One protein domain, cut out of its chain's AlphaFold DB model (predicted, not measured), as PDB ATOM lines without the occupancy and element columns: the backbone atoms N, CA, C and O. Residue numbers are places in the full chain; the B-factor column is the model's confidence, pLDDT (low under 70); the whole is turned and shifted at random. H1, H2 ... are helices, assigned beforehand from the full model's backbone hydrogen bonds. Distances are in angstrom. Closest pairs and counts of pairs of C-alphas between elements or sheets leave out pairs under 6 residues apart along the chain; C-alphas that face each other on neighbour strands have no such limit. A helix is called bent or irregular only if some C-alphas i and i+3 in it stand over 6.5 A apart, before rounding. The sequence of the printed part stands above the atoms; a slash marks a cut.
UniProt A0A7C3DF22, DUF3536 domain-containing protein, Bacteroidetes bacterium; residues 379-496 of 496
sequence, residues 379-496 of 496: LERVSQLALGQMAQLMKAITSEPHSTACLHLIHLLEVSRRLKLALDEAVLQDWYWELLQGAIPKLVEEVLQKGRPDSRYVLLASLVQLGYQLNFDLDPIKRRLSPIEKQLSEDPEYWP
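What this domain is: This is residues 379 to 496 of the 496 residues of the protein "DUF3536 domain-containing protein" of Bacteroidetes bacterium (UniProt A0A7C3DF22). Helices H1, H2, H3 and H5 make an up-and-down bundle, each running against the one before, with H4 and H6 extending it at one end. The printed part has 118 residues with six named helices, H1 to H6, all helix. It is compact, radius of gyration of the C-alphas 15.4 A, spanning 47 by 31 by 22 A.

Where its parts are: Find C-alpha 380 at (-36.076, -19.181, -38.923); H1 runs 28.9 A to residue 399. Next come H2, residues 403 to 418, 22.6 A; H3, 426 to 437; H4, 439 to 450; H5, 455 to 469, 21.2 A; and irregular H6, 475 to 490, kinked by 53 degrees near 483, ending at (-5.533, -9.141, -3.338).

How they stand to each other: Closest C-alphas mark the touching pairs: hairpin H1 and H2, Leu 393 to Ala 405, 6.0 A; H1, with 390 to 398 alone, and H3, Thr 398 to Leu 435, 6.2 A; H2 and H5, Ser 403 to Leu 459, 4.7 A; hairpin H4 and H5, Val 447 to Tyr 457, 6.0 A; H4, with 444 to 448 alone, and H6, with 477 to 484 alone, Leu 448 to Leu 481, 7.4 A. Every O i to N i+4 pair is within hydrogen-bond range in H1 to H5, and 9 of 12 in H6.

The domain as a whole: The farthest C-alphas, of Glu 380 and Glu 490, are 48.0 A apart. The printed part has no cut and no long link; residues 487 to 496 have pLDDT under 70.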
ATOM      1  N   LEU A 379     -37.866 -21.421 -35.861       94.50
ATOM      2  CA  LEU A 379     -36.742 -20.593 -35.398       94.50
ATOM      3  C   LEU A 379     -36.130 -19.737 -36.513       94.50
ATOM      4  O   LEU A 379     -35.171 -19.008 -36.270       94.50
ATOM      5  N   GLU A 380     -36.656 -19.809 -37.735       92.38
ATOM      6  CA  GLU A 380     -36.076 -19.181 -38.923       92.38
ATOM      7  C   GLU A 380     -36.000 -17.657 -38.780       92.38
ATOM      8  O   GLU A 380     -34.936 -17.067 -38.973       92.38
ATOM      9  N   ARG A 381     -37.105 -17.013 -38.383       90.19
ATOM     10  CA  ARG A 381     -37.153 -15.554 -38.195       90.19
ATOM     11  C   ARG A 381     -36.336 -15.093 -36.990       90.19
ATOM     12  O   ARG A 381     -35.608 -14.112 -37.094       90.19
ATOM     13  N   VAL A 382     -36.383 -15.837 -35.883       95.12
ATOM     14  CA  VAL A 382     -35.558 -15.571 -34.692       95.12
ATOM     15  C   VAL A 382     -34.066 -15.650 -35.034       95.12
ATOM     16  O   VAL A 382     -33.302 -14.768 -34.653       95.12
ATOM     17  N   SER A 383     -33.657 -16.642 -35.831       94.38
ATOM     18  CA  SER A 383     -32.275 -16.778 -36.318       94.38
ATOM     19  C   SER A 383     -31.863 -15.585 -37.187       94.38
ATOM     20  O   SER A 383     -30.771 -15.049 -37.016       94.38
ATOM     21  N   GLN A 384     -32.742 -15.118 -38.082       91.56
ATOM     22  CA  GLN A 384     -32.480 -13.938 -38.915       91.56
ATOM     23  C   GLN A 384     -32.343 -12.649 -38.090       91.56
ATOM     24  O   GLN A 384     -31.417 -11.873 -38.329       91.56
ATOM     25  N   LEU A 385     -33.226 -12.431 -37.111       93.75
ATOM     26  CA  LEU A 385     -33.155 -11.282 -36.201       93.75
ATOM     27  C   LEU A 385     -31.872 -11.311 -35.364       93.75
ATOM     28  O   LEU A 385     -31.186 -10.293 -35.263       93.75
ATOM     29  N   ALA A 386     -31.518 -12.481 -34.821       95.25
ATOM     30  CA  ALA A 386     -30.286 -12.680 -34.069       95.25
ATOM     31  C   ALA A 386     -29.058 -12.332 -34.921       95.25
ATOM     32  O   ALA A 386     -28.266 -11.484 -34.522       95.25
ATOM     33  N   LEU A 387     -28.936 -12.910 -36.123       93.38
ATOM     34  CA  LEU A 387     -27.818 -12.644 -37.039       93.38
ATOM     35  C   LEU A 387     -27.721 -11.164 -37.424       93.38
ATOM     36  O   LEU A 387     -26.631 -10.590 -37.407       93.38
ATOM     37  N   GLY A 388     -28.855 -10.531 -37.737       93.50
ATOM     38  CA  GLY A 388     -28.909  -9.108 -38.069       93.50
ATOM     39  C   GLY A 388     -28.397  -8.226 -36.929       93.50
ATOM     40  O   GLY A 388     -27.543  -7.366 -37.153       93.50
ATOM     41  N   GLN A 389     -28.863  -8.472 -35.702       95.44
ATOM     42  CA  GLN A 389     -28.420  -7.725 -34.526       95.44
ATOM     43  C   GLN A 389     -26.954  -8.009 -34.179       95.44
ATOM     44  O   GLN A 389     -26.202  -7.075 -33.899       95.44
ATOM     45  N   MET A 390     -26.519  -9.272 -34.232       95.31
ATOM     46  CA  MET A 390     -25.126  -9.651 -33.984       95.31
ATOM     47  C   MET A 390     -24.178  -8.925 -34.940       95.31
ATOM     48  O   MET A 390     -23.169  -8.378 -34.501       95.31
ATOM     49  N   ALA A 391     -24.525  -8.852 -36.228       93.44
ATOM     50  CA  ALA A 391     -23.738  -8.117 -37.210       93.44
ATOM     51  C   ALA A 391     -23.707  -6.605 -36.909       93.44
ATOM     52  O   ALA A 391     -22.653  -5.974 -36.971       93.44
ATOM     53  N   GLN A 392     -24.835  -5.997 -36.535       94.12
ATOM     54  CA  GLN A 392     -24.852  -4.577 -36.164       94.12
ATOM     55  C   GLN A 392     -23.966  -4.288 -34.946       94.12
ATOM     56  O   GLN A 392     -23.152  -3.361 -34.989       94.12
ATOM     57  N   LEU A 393     -24.073  -5.106 -33.896       95.31
ATOM     58  CA  LEU A 393     -23.248  -4.993 -32.694       95.31
ATOM     59  C   LEU A 393     -21.771  -5.192 -33.015       95.31
ATOM     60  O   LEU A 393     -20.941  -4.385 -32.608       95.31
ATOM     61  N   MET A 394     -21.433  -6.220 -33.789       94.56
ATOM     62  CA  MET A 394     -20.043  -6.522 -34.104       94.56
ATOM     63  C   MET A 394     -19.391  -5.426 -34.958       94.56
ATOM     64  O   MET A 394     -18.245  -5.039 -34.715       94.56
ATOM     65  N   LYS A 395     -20.143  -4.830 -35.889       92.94
ATOM     66  CA  LYS A 395     -19.697  -3.650 -36.640       92.94
ATOM     67  C   LYS A 395     -19.466  -2.438 -35.732       92.94
ATOM     68  O   LYS A 395     -18.477  -1.722 -35.914       92.94
ATOM     69  N   ALA A 396     -20.355  -2.206 -34.765       92.75
ATOM     70  CA  ALA A 396     -20.206  -1.127 -33.790       92.75
ATOM     71  C   ALA A 396     -18.955  -1.332 -32.922       92.75
ATOM     72  O   ALA A 396     -18.131  -0.427 -32.842       92.75
ATOM     73  N   ILE A 397     -18.750  -2.542 -32.387       94.44
ATOM     74  CA  ILE A 397     -17.564  -2.902 -31.590       94.44
ATOM     75  C   ILE A 397     -16.280  -2.712 -32.406       94.44
ATOM     76  O   ILE A 397     -15.298  -2.198 -31.882       94.44
ATOM     77  N   THR A 398     -16.281  -3.095 -33.684       91.69
ATOM     78  CA  THR A 398     -15.102  -2.960 -34.560       91.69
ATOM     79  C   THR A 398     -14.742  -1.496 -34.831       91.69
ATOM     80  O   THR A 398     -13.566  -1.156 -34.945       91.69
ATOM     81  N   SER A 399     -15.747  -0.619 -34.900       90.62
ATOM     82  CA  SER A 399     -15.557   0.813 -35.169       90.62
ATOM     83  C   SER A 399     -15.164   1.594 -33.911       90.62
ATOM     84  O   SER A 399     -14.232   2.395 -33.945       90.62
ATOM     85  N   GLU A 400     -15.870   1.357 -32.804       91.88
ATOM     86  CA  GLU A 400     -15.650   2.004 -31.510       91.88
ATOM     87  C   GLU A 400     -15.927   0.992 -30.379       91.88
ATOM     88  O   GLU A 400     -17.075   0.814 -29.957       91.88
ATOM     89  N   PRO A 401     -14.894   0.280 -29.889       90.31
ATOM     90  CA  PRO A 401     -15.086  -0.777 -28.903       90.31
ATOM     91  C   PRO A 401     -15.620  -0.237 -27.568       90.31
ATOM     92  O   PRO A 401     -14.988   0.602 -26.926       90.31
ATOM     93  N   HIS A 402     -16.745  -0.781 -27.100       91.06
ATOM     94  CA  HIS A 402     -17.302  -0.477 -25.781       91.06
ATOM     95  C   HIS A 402     -17.848  -1.737 -25.088       91.06
ATOM     96  O   HIS A 402     -18.337  -2.670 -25.733       91.06
ATOM     97  N   SER A 403     -17.768  -1.776 -23.753       89.69
ATOM     98  CA  SER A 403     -18.082  -2.977 -22.961       89.69
ATOM     99  C   SER A 403     -19.552  -3.389 -23.067       89.69
ATOM    100  O   SER A 403     -19.842  -4.576 -23.168       89.69
ATOM    101  N   THR A 404     -20.484  -2.432 -23.123       91.94
ATOM    102  CA  THR A 404     -21.925  -2.718 -23.231       91.94
ATOM    103  C   THR A 404     -22.297  -3.483 -24.506       91.94
ATOM    104  O   THR A 404     -23.087  -4.416 -24.420       91.94
ATOM    105  N   ALA A 405     -21.723  -3.154 -25.672       93.56
ATOM    106  CA  ALA A 405     -22.005  -3.896 -26.906       93.56
ATOM    107  C   ALA A 405     -21.350  -5.273 -26.888       93.56
ATOM    108  O   ALA A 405     -21.949  -6.227 -27.376       93.56
ATOM    109  N   CYS A 406     -20.160  -5.397 -26.289       93.75
ATOM    110  CA  CYS A 406     -19.528  -6.700 -26.094       93.75
ATOM    111  C   CYS A 406     -20.420  -7.609 -25.237       93.75
ATOM    112  O   CYS A 406     -20.695  -8.737 -25.633       93.75
ATOM    113  N   LEU A 407     -20.925  -7.101 -24.106       93.06
ATOM    114  CA  LEU A 407     -21.847  -7.833 -23.231       93.06
ATOM    115  C   LEU A 407     -23.158  -8.188 -23.939       93.06
ATOM    116  O   LEU A 407     -23.607  -9.326 -23.842       93.06
ATOM    117  N   HIS A 408     -23.741  -7.253 -24.693       96.19
ATOM    118  CA  HIS A 408     -24.942  -7.516 -25.491       96.19
ATOM    119  C   HIS A 408     -24.709  -8.659 -26.481       96.19
ATOM    120  O   HIS A 408     -25.489  -9.607 -26.524       96.19
ATOM    121  N   LEU A 409     -23.604  -8.616 -27.230       95.94
ATOM    122  CA  LEU A 409     -23.267  -9.658 -28.197       95.94
ATOM    123  C   LEU A 409     -23.022 -11.015 -27.518       95.94
ATOM    124  O   LEU A 409     -23.488 -12.034 -28.022       95.94
ATOM    125  N   ILE A 410     -22.360 -11.033 -26.355       95.00
ATOM    126  CA  ILE A 410     -22.164 -12.246 -25.545       95.00
ATOM    127  C   ILE A 410     -23.510 -12.847 -25.124       95.00
ATOM    128  O   ILE A 410     -23.734 -14.035 -25.350       95.00
ATOM    129  N   HIS A 411     -24.417 -12.045 -24.557       95.31
ATOM    130  CA  HIS A 411     -25.742 -12.524 -24.151       95.31
ATOM    131  C   HIS A 411     -26.539 -13.049 -25.346       95.31
ATOM    132  O   HIS A 411     -27.172 -14.100 -25.257       95.31
ATOM    133  N   LEU A 412     -26.472 -12.362 -26.488       95.62
ATOM    134  CA  LEU A 412     -27.176 -12.770 -27.697       95.62
ATOM    135  C   LEU A 412     -26.632 -14.097 -28.257       95.62
ATOM    136  O   LEU A 412     -27.422 -14.956 -28.653       95.62
ATOM    137  N   LEU A 413     -25.309 -14.305 -28.242       94.69
ATOM    138  CA  LEU A 413     -24.675 -15.584 -28.601       94.69
ATOM    139  C   LEU A 413     -25.091 -16.704 -27.642       94.69
ATOM    140  O   LEU A 413     -25.445 -17.799 -28.080       94.69
ATOM    141  N   GLU A 414     -25.103 -16.427 -26.339       94.12
ATOM    142  CA  GLU A 414     -25.509 -17.391 -25.317       94.12
ATOM    143  C   GLU A 414     -26.966 -17.834 -25.496       94.12
ATOM    144  O   GLU A 414     -27.250 -19.034 -25.560       94.12
ATOM    145  N   VAL A 415     -27.890 -16.881 -25.618       95.44
ATOM    146  CA  VAL A 415     -29.316 -17.159 -25.836       95.44
ATOM    147  C   VAL A 415     -29.509 -17.939 -27.131       95.44
ATOM    148  O   VAL A 415     -30.213 -18.946 -27.142       95.44
ATOM    149  N   SER A 416     -28.824 -17.547 -28.205       94.94
ATOM    150  CA  SER A 416     -28.927 -18.234 -29.493       94.94
ATOM    151  C   SER A 416     -28.462 -19.690 -29.432       94.94
ATOM    152  O   SER A 416     -29.085 -20.564 -30.033       94.94
ATOM    153  N   ARG A 417     -27.408 -19.984 -28.658       93.19
ATOM    154  CA  ARG A 417     -26.926 -21.357 -28.427       93.19
ATOM    155  C   ARG A 417     -27.909 -22.179 -27.608       93.19
ATOM    156  O   ARG A 417     -28.172 -23.326 -27.959       93.19
ATOM    157  N   ARG A 418     -28.496 -21.591 -26.559       93.75
ATOM    158  CA  ARG A 418     -29.544 -22.244 -25.754       93.75
ATOM    159  C   ARG A 418     -30.781 -22.571 -26.594       93.75
ATOM    160  O   ARG A 418     -31.333 -23.658 -26.460       93.75
ATOM    161  N   LEU A 419     -31.160 -21.674 -27.504       94.19
ATOM    162  CA  LEU A 419     -32.249 -21.876 -28.465       94.19
ATOM    163  C   LEU A 419     -31.877 -22.795 -29.642       94.19
ATOM    164  O   LEU A 419     -32.756 -23.158 -30.418       94.19
ATOM    165  N   LYS A 420     -30.600 -23.182 -29.779       93.19
ATOM    166  CA  LYS A 420     -30.071 -23.984 -30.896       93.19
ATOM    167  C   LYS A 420     -30.348 -23.344 -32.266       93.19
ATOM    168  O   LYS A 420     -30.708 -24.037 -33.217       93.19
ATOM    169  N   LEU A 421     -30.198 -22.020 -32.362       93.00
ATOM    170  CA  LEU A 421     -30.384 -21.290 -33.617       93.00
ATOM    171  C   LEU A 421     -29.326 -21.698 -34.652       93.00
ATOM    172  O   LEU A 421     -28.167 -21.942 -34.317       93.00
ATOM    173  N   ALA A 422     -29.722 -21.728 -35.925       86.00
ATOM    174  CA  ALA A 422     -28.798 -21.943 -37.032       86.00
ATOM    175  C   ALA A 422     -28.057 -20.630 -37.332       86.00
ATOM    176  O   ALA A 422     -28.552 -19.786 -38.079       86.00
ATOM    177  N   LEU A 423     -26.889 -20.449 -36.713       84.81
ATOM    178  CA  LEU A 423     -26.049 -19.267 -36.885       84.81
ATOM    179  C   LEU A 423     -24.818 -19.587 -37.736       84.81
ATOM    180  O   LEU A 423     -24.095 -20.540 -37.451       84.81
ATOM    181  N   ASP A 424     -24.557 -18.753 -38.741       85.12
ATOM    182  CA  ASP A 424     -23.257 -18.690 -39.408       85.12
ATOM    183  C   ASP A 424     -22.417 -17.593 -38.736       85.12
ATOM    184  O   ASP A 424     -22.585 -16.401 -39.000       85.12
ATOM    185  N   GLU A 425     -21.554 -17.999 -37.802       86.00
ATOM    186  CA  GLU A 425     -20.711 -17.081 -37.026       86.00
ATOM    187  C   GLU A 425     -19.482 -16.578 -37.817       86.00
ATOM    188  O   GLU A 425     -18.753 -15.729 -37.303       86.00
ATOM    189  N   ALA A 426     -19.250 -17.030 -39.062       89.62
ATOM    190  CA  ALA A 426     -18.035 -16.715 -39.826       89.62
ATOM    191  C   ALA A 426     -17.799 -15.203 -39.979       89.62
ATOM    192  O   ALA A 426     -16.703 -14.707 -39.733       89.62
ATOM    193  N   VAL A 427     -18.856 -14.444 -40.283       87.56
ATOM    194  CA  VAL A 427     -18.775 -12.979 -40.420       87.56
ATOM    195  C   VAL A 427     -18.375 -12.307 -39.101       87.56
ATOM    196  O   VAL A 427     -17.627 -11.330 -39.097       87.56
ATOM    197  N   LEU A 428     -18.855 -12.826 -37.966       91.81
ATOM    198  CA  LEU A 428     -18.500 -12.295 -36.648       91.81
ATOM    199  C   LEU A 428     -17.038 -12.603 -36.316       91.81
ATOM    200  O   LEU A 428     -16.340 -11.754 -35.763       91.81
ATOM    201  N   GLN A 429     -16.574 -13.801 -36.677       93.75
ATOM    202  CA  GLN A 429     -15.191 -14.227 -36.486       93.75
ATOM    203  C   GLN A 429     -14.218 -13.393 -37.325       93.75
ATOM    204  O   GLN A 429     -13.200 -12.952 -36.792       93.75
ATOM    205  N   ASP A 430     -14.548 -13.097 -38.583       93.25
ATOM    206  CA  ASP A 430     -13.719 -12.258 -39.456       93.25
ATOM    207  C   ASP A 430     -13.518 -10.852 -38.872       93.25
ATOM    208  O   ASP A 430     -12.392 -10.364 -38.760       93.25
ATOM    209  N   TRP A 431     -14.593 -10.207 -38.411       92.06
ATOM    210  CA  TRP A 431     -14.491  -8.891 -37.770       92.06
ATOM    211  C   TRP A 431     -13.783  -8.946 -36.414       92.06
ATOM    212  O   TRP A 431     -13.058  -8.020 -36.045       92.06
ATOM    213  N   TYR A 432     -13.934 -10.041 -35.666       95.12
ATOM    214  CA  TYR A 432     -13.230 -10.199 -34.394       95.12
ATOM    215  C   TYR A 432     -11.730 -10.365 -34.623       95.12
ATOM    216  O   TYR A 432     -10.915  -9.824 -33.875       95.12
ATOM    217  N   TRP A 433     -11.354 -11.060 -35.693       93.50
ATOM    218  CA  TRP A 433      -9.966 -11.197 -36.099       93.50
ATOM    219  C   TRP A 433      -9.318  -9.841 -36.412       93.50
ATOM    220  O   TRP A 433      -8.192  -9.591 -35.980       93.50
ATOM    221  N   GLU A 434     -10.028  -8.923 -37.073       92.62
ATOM    222  CA  GLU A 434      -9.536  -7.555 -37.301       92.62
ATOM    223  C   GLU A 434      -9.271  -6.807 -35.984       92.62
ATOM    224  O   GLU A 434      -8.219  -6.176 -35.820       92.62
ATOM    225  N   LEU A 435     -10.174  -6.928 -35.004       93.25
ATOM    226  CA  LEU A 435      -9.966  -6.380 -33.659       93.25
ATOM    227  C   LEU A 435      -8.743  -6.997 -32.977       93.25
ATOM    228  O   LEU A 435      -7.952  -6.266 -32.372       93.25
ATOM    229  N   LEU A 436      -8.573  -8.315 -33.099       93.06
ATOM    230  CA  LEU A 436      -7.466  -9.067 -32.508       93.06
ATOM    231  C   LEU A 436      -6.107  -8.664 -33.092       93.06
ATOM    232  O   LEU A 436      -5.122  -8.624 -32.358       93.06
ATOM    233  N   GLN A 437      -6.051  -8.317 -34.380       91.38
ATOM    234  CA  GLN A 437      -4.831  -7.841 -35.043       91.38
ATOM    235  C   GLN A 437      -4.583  -6.334 -34.857       91.38
ATOM    236  O   GLN A 437      -3.446  -5.875 -34.964       91.38
ATOM    237  N   GLY A 438      -5.631  -5.550 -34.590       90.44
ATOM    238  CA  GLY A 438      -5.571  -4.089 -34.575       90.44
ATOM    239  C   GLY A 438      -5.717  -3.455 -33.192       90.44
ATOM    240  O   GLY A 438      -4.754  -2.932 -32.625       90.44
ATOM    241  N   ALA A 439      -6.950  -3.409 -32.685       89.25
ATOM    242  CA  ALA A 439      -7.318  -2.622 -31.508       89.25
ATOM    243  C   ALA A 439      -6.961  -3.313 -30.182       89.25
ATOM    244  O   ALA A 439      -6.476  -2.655 -29.261       89.25
ATOM    245  N   ILE A 440      -7.150  -4.634 -30.093       92.69
ATOM    246  CA  ILE A 440      -6.916  -5.418 -28.870       92.69
ATOM    247  C   ILE A 440      -5.447  -5.332 -28.413       92.69
ATOM    248  O   ILE A 440      -5.232  -5.019 -27.242       92.69
ATOM    249  N   PRO A 441      -4.418  -5.505 -29.273       92.25
ATOM    250  CA  PRO A 441      -3.024  -5.388 -28.843       92.25
ATOM    251  C   PRO A 441      -2.678  -4.006 -28.276       92.25
ATOM    252  O   PRO A 441      -1.982  -3.918 -27.268       92.25
ATOM    253  N   LYS A 442      -3.203  -2.928 -28.878       91.44
ATOM    254  CA  LYS A 442      -3.005  -1.554 -28.381       91.44
ATOM    255  C   LYS A 442      -3.625  -1.377 -26.997       91.44
ATOM    256  O   LYS A 442      -2.970  -0.869 -26.093       91.44
ATOM    257  N   LEU A 443      -4.854  -1.865 -26.819       89.94
ATOM    258  CA  LEU A 443      -5.569  -1.799 -25.547       89.94
ATOM    259  C   LEU A 443      -4.854  -2.596 -24.442       89.94
ATOM    260  O   LEU A 443      -4.797  -2.140 -23.302       89.94
ATOM    261  N   VAL A 444      -4.259  -3.749 -24.777       91.25
ATOM    262  CA  VAL A 444      -3.428  -4.534 -23.846       91.25
ATOM    263  C   VAL A 444      -2.240  -3.709 -23.346       91.25
ATOM    264  O   VAL A 444      -2.023  -3.649 -22.137       91.25
ATOM    265  N   GLU A 445      -1.490  -3.045 -24.235       92.19
ATOM    266  CA  GLU A 445      -0.358  -2.201 -23.819       92.19
ATOM    267  C   GLU A 445      -0.806  -1.033 -22.932       92.19
ATOM    268  O   GLU A 445      -0.179  -0.757 -21.911       92.19
ATOM    269  N   GLU A 446      -1.911  -0.368 -23.276       90.19
ATOM    270  CA  GLU A 446      -2.448   0.744 -22.484       90.19
ATOM    271  C   GLU A 446      -2.858   0.330 -21.064       90.19
ATOM    272  O   GLU A 446      -2.607   1.059 -20.097       90.19
ATOM    273  N   VAL A 447      -3.488  -0.839 -20.933       88.94
ATOM    274  CA  VAL A 447      -3.899  -1.407 -19.644       88.94
ATOM    275  C   VAL A 447      -2.672  -1.782 -18.807       88.94
ATOM    276  O   VAL A 447      -2.603  -1.422 -17.629       88.94
ATOM    277  N   LEU A 448      -1.663  -2.417 -19.415       87.62
ATOM    278  CA  LEU A 448      -0.404  -2.762 -18.743       87.62
ATOM    279  C   LEU A 448       0.379  -1.523 -18.292       87.62
ATOM    280  O   LEU A 448       0.901  -1.509 -17.181       87.62
ATOM    281  N   GLN A 449       0.425  -0.469 -19.111       87.81
ATOM    282  CA  GLN A 449       1.092   0.791 -18.763       87.81
ATOM    283  C   GLN A 449       0.432   1.502 -17.582       87.81
ATOM    284  O   GLN A 449       1.128   2.105 -16.766       87.81
ATOM    285  N   LYS A 450      -0.903   1.450 -17.470       85.75
ATOM    286  CA  LYS A 450      -1.599   2.052 -16.325       85.75
ATOM    287  C   LYS A 450      -1.330   1.287 -15.028       85.75
ATOM    288  O   LYS A 450      -1.326   1.904 -13.964       85.75
ATOM    289  N   GLY A 451      -1.155  -0.033 -15.112       77.75
ATOM    290  CA  GLY A 451      -0.822  -0.896 -13.976       77.75
ATOM    291  C   GLY A 451      -1.897  -0.979 -12.887       77.75
ATOM    292  O   GLY A 451      -1.595  -1.433 -11.791       77.75
ATOM    293  N   ARG A 452      -3.127  -0.515 -13.161       76.56
ATOM    294  CA  ARG A 452      -4.305  -0.661 -12.292       76.56
ATOM    295  C   ARG A 452      -5.594  -0.769 -13.122       76.56
ATOM    296  O   ARG A 452      -5.649  -0.155 -14.194       76.56
ATOM    297  N   PRO A 453      -6.629  -1.474 -12.635       76.81
ATOM    298  CA  PRO A 453      -7.895  -1.643 -13.347       76.81
ATOM    299  C   PRO A 453      -8.634  -0.311 -13.560       76.81
ATOM    300  O   PRO A 453      -8.727   0.525 -12.661       76.81
ATOM    301  N   ASP A 454      -9.169  -0.105 -14.760       84.19
ATOM    302  CA  ASP A 454     -10.020   1.030 -15.127       84.19
ATOM    303  C   ASP A 454     -11.065   0.605 -16.180       84.19
ATOM    304  O   ASP A 454     -11.211  -0.579 -16.492       84.19
ATOM    305  N   SER A 455     -11.777   1.564 -16.775       85.56
ATOM    306  CA  SER A 455     -12.745   1.294 -17.846       85.56
ATOM    307  C   SER A 455     -12.151   0.567 -19.063       85.56
ATOM    308  O   SER A 455     -12.870  -0.180 -19.727       85.56
ATOM    309  N   ARG A 456     -10.850   0.719 -19.347       88.38
ATOM    310  CA  ARG A 456     -10.164   0.013 -20.441       88.38
ATOM    311  C   ARG A 456      -9.892  -1.440 -20.091       88.38
ATOM    312  O   ARG A 456     -10.008  -2.288 -20.968       88.38
ATOM    313  N   TYR A 457      -9.598  -1.741 -18.824       88.00
ATOM    314  CA  TYR A 457      -9.528  -3.128 -18.355       88.00
ATOM    315  C   TYR A 457     -10.888  -3.830 -18.499       88.00
ATOM    316  O   TYR A 457     -10.944  -4.931 -19.034       88.00
ATOM    317  N   VAL A 458     -11.990  -3.173 -18.112       87.12
ATOM    318  CA  VAL A 458     -13.354  -3.726 -18.266       87.12
ATOM    319  C   VAL A 458     -13.687  -3.992 -19.738       87.12
ATOM    320  O   VAL A 458     -14.219  -5.050 -20.079       87.12
ATOM    321  N   LEU A 459     -13.345  -3.056 -20.625       90.94
ATOM    322  CA  LEU A 459     -13.491  -3.233 -22.069       90.94
ATOM    323  C   LEU A 459     -12.655  -4.410 -22.590       90.94
ATOM    324  O   LEU A 459     -13.180  -5.258 -23.306       90.94
ATOM    325  N   LEU A 460     -11.379  -4.488 -22.207       91.44
ATOM    326  CA  LEU A 460     -10.481  -5.564 -22.625       91.44
ATOM    327  C   LEU A 460     -10.971  -6.931 -22.137       91.44
ATOM    328  O   LEU A 460     -10.996  -7.878 -22.917       91.44
ATOM    329  N   ALA A 461     -11.423  -7.029 -20.886       89.56
ATOM    330  CA  ALA A 461     -12.014  -8.246 -20.338       89.56
ATOM    331  C   ALA A 461     -13.271  -8.666 -21.120       89.56
ATOM    332  O   ALA A 461     -13.418  -9.837 -21.463       89.56
ATOM    333  N   SER A 462     -14.129  -7.704 -21.479       91.69
ATOM    334  CA  SER A 462     -15.333  -7.958 -22.284       91.69
ATOM    335  C   SER A 462     -14.986  -8.446 -23.696       91.69
ATOM    336  O   SER A 462     -15.596  -9.391 -24.193       91.69
ATOM    337  N   LEU A 463     -13.977  -7.847 -24.338       93.75
ATOM    338  CA  LEU A 463     -13.482  -8.263 -25.655       93.75
ATOM    339  C   LEU A 463     -12.856  -9.659 -25.615       93.75
ATOM    340  O   LEU A 463     -13.051 -10.444 -26.540       93.75
ATOM    341  N   VAL A 464     -12.126  -9.983 -24.547       92.81
ATOM    342  CA  VAL A 464     -11.547 -11.316 -24.350       92.81
ATOM    343  C   VAL A 464     -12.648 -12.356 -24.140       92.81
ATOM    344  O   VAL A 464     -12.636 -13.406 -24.777       92.81
ATOM    345  N   GLN A 465     -13.647 -12.058 -23.307       92.31
ATOM    346  CA  GLN A 465     -14.796 -12.941 -23.112       92.31
ATOM    347  C   GLN A 465     -15.560 -13.179 -24.420       92.31
ATOM    348  O   GLN A 465     -15.915 -14.319 -24.720       92.31
ATOM    349  N   LEU A 466     -15.768 -12.130 -25.219       93.69
ATOM    350  CA  LEU A 466     -16.394 -12.236 -26.533       93.69
ATOM    351  C   LEU A 466     -15.597 -13.155 -27.471       93.69
ATOM    352  O   LEU A 466     -16.183 -14.010 -28.128       93.69
ATOM    353  N   GLY A 467     -14.270 -13.034 -27.509       93.38
ATOM    354  CA  GLY A 467     -13.456 -13.892 -28.369       93.38
ATOM    355  C   GLY A 467     -13.476 -15.360 -27.958       93.38
ATOM    356  O   GLY A 467     -13.544 -16.220 -28.831       93.38
ATOM    357  N   TYR A 468     -13.530 -15.665 -26.656       92.62
ATOM    358  CA  TYR A 468     -13.775 -17.041 -26.211       92.62
ATOM    359  C   TYR A 468     -15.136 -17.558 -26.678       92.62
ATOM    360  O   TYR A 468     -15.232 -18.701 -27.119       92.62
ATOM    361  N   GLN A 469     -16.185 -16.725 -26.632       91.38
ATOM    362  CA  GLN A 469     -17.488 -17.114 -27.174       91.38
ATOM    363  C   GLN A 469     -17.408 -17.390 -28.679       91.38
ATOM    364  O   GLN A 469     -18.053 -18.325 -29.129       91.38
ATOM    365  N   LEU A 470     -16.586 -16.660 -29.433       92.31
ATOM    366  CA  LEU A 470     -16.372 -16.856 -30.874       92.31
ATOM    367  C   LEU A 470     -15.328 -17.943 -31.217       92.31
ATOM    368  O   LEU A 470     -14.946 -18.074 -32.379       92.31
ATOM    369  N   ASN A 471     -14.895 -18.743 -30.234       91.12
ATOM    370  CA  ASN A 471     -13.908 -19.825 -30.368       91.12
ATOM    371  C   ASN A 471     -12.479 -19.378 -30.753       91.12
ATOM    372  O   ASN A 471     -11.754 -20.125 -31.411       91.12
ATOM    373  N   PHE A 472     -12.040 -18.194 -30.318       92.81
ATOM    374  CA  PHE A 472     -10.639 -17.769 -30.427       92.81
ATOM    375  C   PHE A 472      -9.803 -18.223 -29.223       92.81
ATOM    376  O   PHE A 472     -10.253 -18.160 -28.078       92.81
ATOM    377  N   ASP A 473      -8.549 -18.609 -29.478       90.81
ATOM    378  CA  ASP A 473      -7.550 -18.823 -28.428       90.81
ATOM    379  C   ASP A 473      -6.951 -17.480 -27.983       90.81
ATOM    380  O   ASP A 473      -6.230 -16.814 -28.730       90.81
ATOM    381  N   LEU A 474      -7.267 -17.083 -26.751       91.56
ATOM    382  CA  LEU A 474      -6.831 -15.826 -26.140       91.56
ATOM    383  C   LEU A 474      -5.981 -16.038 -24.881       91.56
ATOM    384  O   LEU A 474      -5.680 -15.073 -24.166       91.56
ATOM    385  N   ASP A 475      -5.526 -17.267 -24.636       86.75
ATOM    386  CA  ASP A 475      -4.622 -17.587 -23.531       86.75
ATOM    387  C   ASP A 475      -3.346 -16.722 -23.521       86.75
ATOM    388  O   ASP A 475      -2.925 -16.301 -22.435       86.75
ATOM    389  N   PRO A 476      -2.723 -16.379 -24.673       87.94
ATOM    390  CA  PRO A 476      -1.565 -15.490 -24.687       87.94
ATOM    391  C   PRO A 476      -1.863 -14.102 -24.111       87.94
ATOM    392  O   PRO A 476      -1.047 -13.564 -23.363       87.94
ATOM    393  N   ILE A 477      -3.032 -13.527 -24.415       86.88
ATOM    394  CA  ILE A 477      -3.445 -12.216 -23.893       86.88
ATOM    395  C   ILE A 477      -3.740 -12.324 -22.397       86.88
ATOM    396  O   ILE A 477      -3.251 -11.508 -21.616       86.88
ATOM    397  N   LYS A 478      -4.452 -13.373 -21.975       83.38
ATOM    398  CA  LYS A 478      -4.774 -13.616 -20.563       83.38
ATOM    399  C   LYS A 478      -3.521 -13.736 -19.688       83.38
ATOM    400  O   LYS A 478      -3.436 -13.101 -18.642       83.38
ATOM    401  N   ARG A 479      -2.489 -14.458 -20.149       86.00
ATOM    402  CA  ARG A 479      -1.199 -14.568 -19.435       86.00
ATOM    403  C   ARG A 479      -0.503 -13.223 -19.245       86.00
ATOM    404  O   ARG A 479       0.150 -13.011 -18.225       86.00
ATOM    405  N   ARG A 480      -0.625 -12.312 -20.214       86.38
ATOM    406  CA  ARG A 480      -0.061 -10.959 -20.098       86.38
ATOM    407  C   ARG A 480      -0.786 -10.125 -19.043       86.38
ATOM    408  O   ARG A 480      -0.142  -9.297 -18.412       86.38
ATOM    409  N   LEU A 481      -2.082 -10.354 -18.837       83.06
ATOM    410  CA  LEU A 481      -2.919  -9.621 -17.878       83.06
ATOM    411  C   LEU A 481      -2.847 -10.166 -16.443       83.06
ATOM    412  O   LEU A 481      -3.213  -9.454 -15.510       83.06
ATOM    413  N   SER A 482      -2.299 -11.369 -16.237       80.69
ATOM    414  CA  SER A 482      -2.186 -12.012 -14.918       80.69
ATOM    415  C   SER A 482      -1.577 -11.150 -13.792       80.69
ATOM    416  O   SER A 482      -2.009 -11.306 -12.650       80.69
ATOM    417  N   PRO A 483      -0.603 -10.241 -14.026       79.31
ATOM    418  CA  PRO A 483      -0.113  -9.341 -12.977       79.31
ATOM    419  C   PRO A 483      -1.181  -8.377 -12.434       79.31
ATOM    420  O   PRO A 483      -1.175  -8.086 -11.243       79.31
ATOM    421  N   ILE A 484      -2.106  -7.919 -13.285       79.12
ATOM    422  CA  ILE A 484      -3.213  -7.023 -12.907       79.12
ATOM    423  C   ILE A 484      -4.326  -7.826 -12.220       79.12
ATOM    424  O   ILE A 484      -4.875  -7.391 -11.211       79.12
ATOM    425  N   GLU A 485      -4.621  -9.032 -12.714       75.62
ATOM    426  CA  GLU A 485      -5.602  -9.943 -12.103       75.62
ATOM    427  C   GLU A 485      -5.198 -10.376 -10.683       75.62
ATOM    428  O   GLU A 485      -6.052 -10.510  -9.809       75.62
ATOM    429  N   LYS A 486      -3.895 -10.546 -10.417       74.25
ATOM    430  CA  LYS A 486      -3.392 -10.833  -9.063       74.25
ATOM    431  C   LYS A 486      -3.620  -9.672  -8.097       74.25
ATOM    432  O   LYS A 486      -4.076  -9.909  -6.984       74.25
ATOM    433  N   GLN A 487      -3.377  -8.437  -8.537       69.88
ATOM    434  CA  GLN A 487      -3.666  -7.245  -7.731       69.88
ATOM    435  C   GLN A 487      -5.160  -7.136  -7.401       69.88
ATOM    436  O   GLN A 487      -5.508  -6.842  -6.267       69.88
ATOM    437  N   LEU A 488      -6.034  -7.451  -8.363       67.19
ATOM    438  CA  LEU A 488      -7.486  -7.519  -8.166       67.19
ATOM    439  C   LEU A 488      -7.905  -8.585  -7.145       67.19
ATOM    440  O   LEU A 488      -8.816  -8.357  -6.358       67.19
ATOM    441  N   SER A 489      -7.251  -9.751  -7.146       64.12
ATOM    442  CA  SER A 489      -7.540 -10.817  -6.177       64.12
ATOM    443  C   SER A 489      -7.060 -10.512  -4.754       64.12
ATOM    444  O   SER A 489      -7.532 -11.137  -3.807       64.12
ATOM    445  N   GLU A 490      -6.126  -9.568  -4.610       65.31
ATOM    446  CA  GLU A 490      -5.533  -9.141  -3.338       65.31
ATOM    447  C   GLU A 490      -6.160  -7.839  -2.794       65.31
ATOM    448  O   GLU A 490      -5.877  -7.473  -1.654       65.31
ATOM    449  N   ASP A 491      -7.014  -7.160  -3.572       59.78
ATOM    450  CA  ASP A 491      -7.691  -5.906  -3.215       59.78
ATOM    451  C   ASP A 491      -9.088  -6.169  -2.595       59.78
ATOM    452  O   ASP A 491     -10.007  -6.597  -3.304       59.78
ATOM    453  N   PRO A 492      -9.288  -5.909  -1.285       53.03
ATOM    454  CA  PRO A 492     -10.566  -6.127  -0.604       53.03
ATOM    455  C   PRO A 492     -11.697  -5.195  -1.064       53.03
ATOM    456  O   PRO A 492     -12.853  -5.504  -0.795       53.03
ATOM    457  N   GLU A 493     -11.395  -4.066  -1.718       51.66
ATOM    458  CA  GLU A 493     -12.409  -3.125  -2.228       51.66
ATOM    459  C   GLU A 493     -12.965  -3.535  -3.603       51.66
ATOM    460  O   GLU A 493     -13.977  -2.991  -4.047       51.66
ATOM    461  N   TYR A 494     -12.322  -4.490  -4.288       49.28
ATOM    462  CA  TYR A 494     -12.684  -4.913  -5.646       49.28
ATOM    463  C   TYR A 494     -13.600  -6.149  -5.702       49.28
ATOM    464  O   TYR A 494     -14.077  -6.515  -6.780       49.28
ATOM    465  N   TRP A 495     -13.874  -6.782  -4.558       34.19
ATOM    466  CA  TRP A 495     -14.916  -7.799  -4.410       34.19
ATOM    467  C   TRP A 495     -16.214  -7.145  -3.902       34.19
ATOM    468  O   TRP A 495     -16.169  -6.491  -2.861       34.19
ATOM    469  N   PRO A 496     -17.353  -7.292  -4.609       36.25
ATOM    470  CA  PRO A 496     -18.656  -6.904  -4.077       36.25
ATOM    471  C   PRO A 496     -19.114  -7.798  -2.920       36.25
ATOM    472  O   PRO A 496     -18.795  -9.013  -2.940       36.25
TER     473      PRO A 496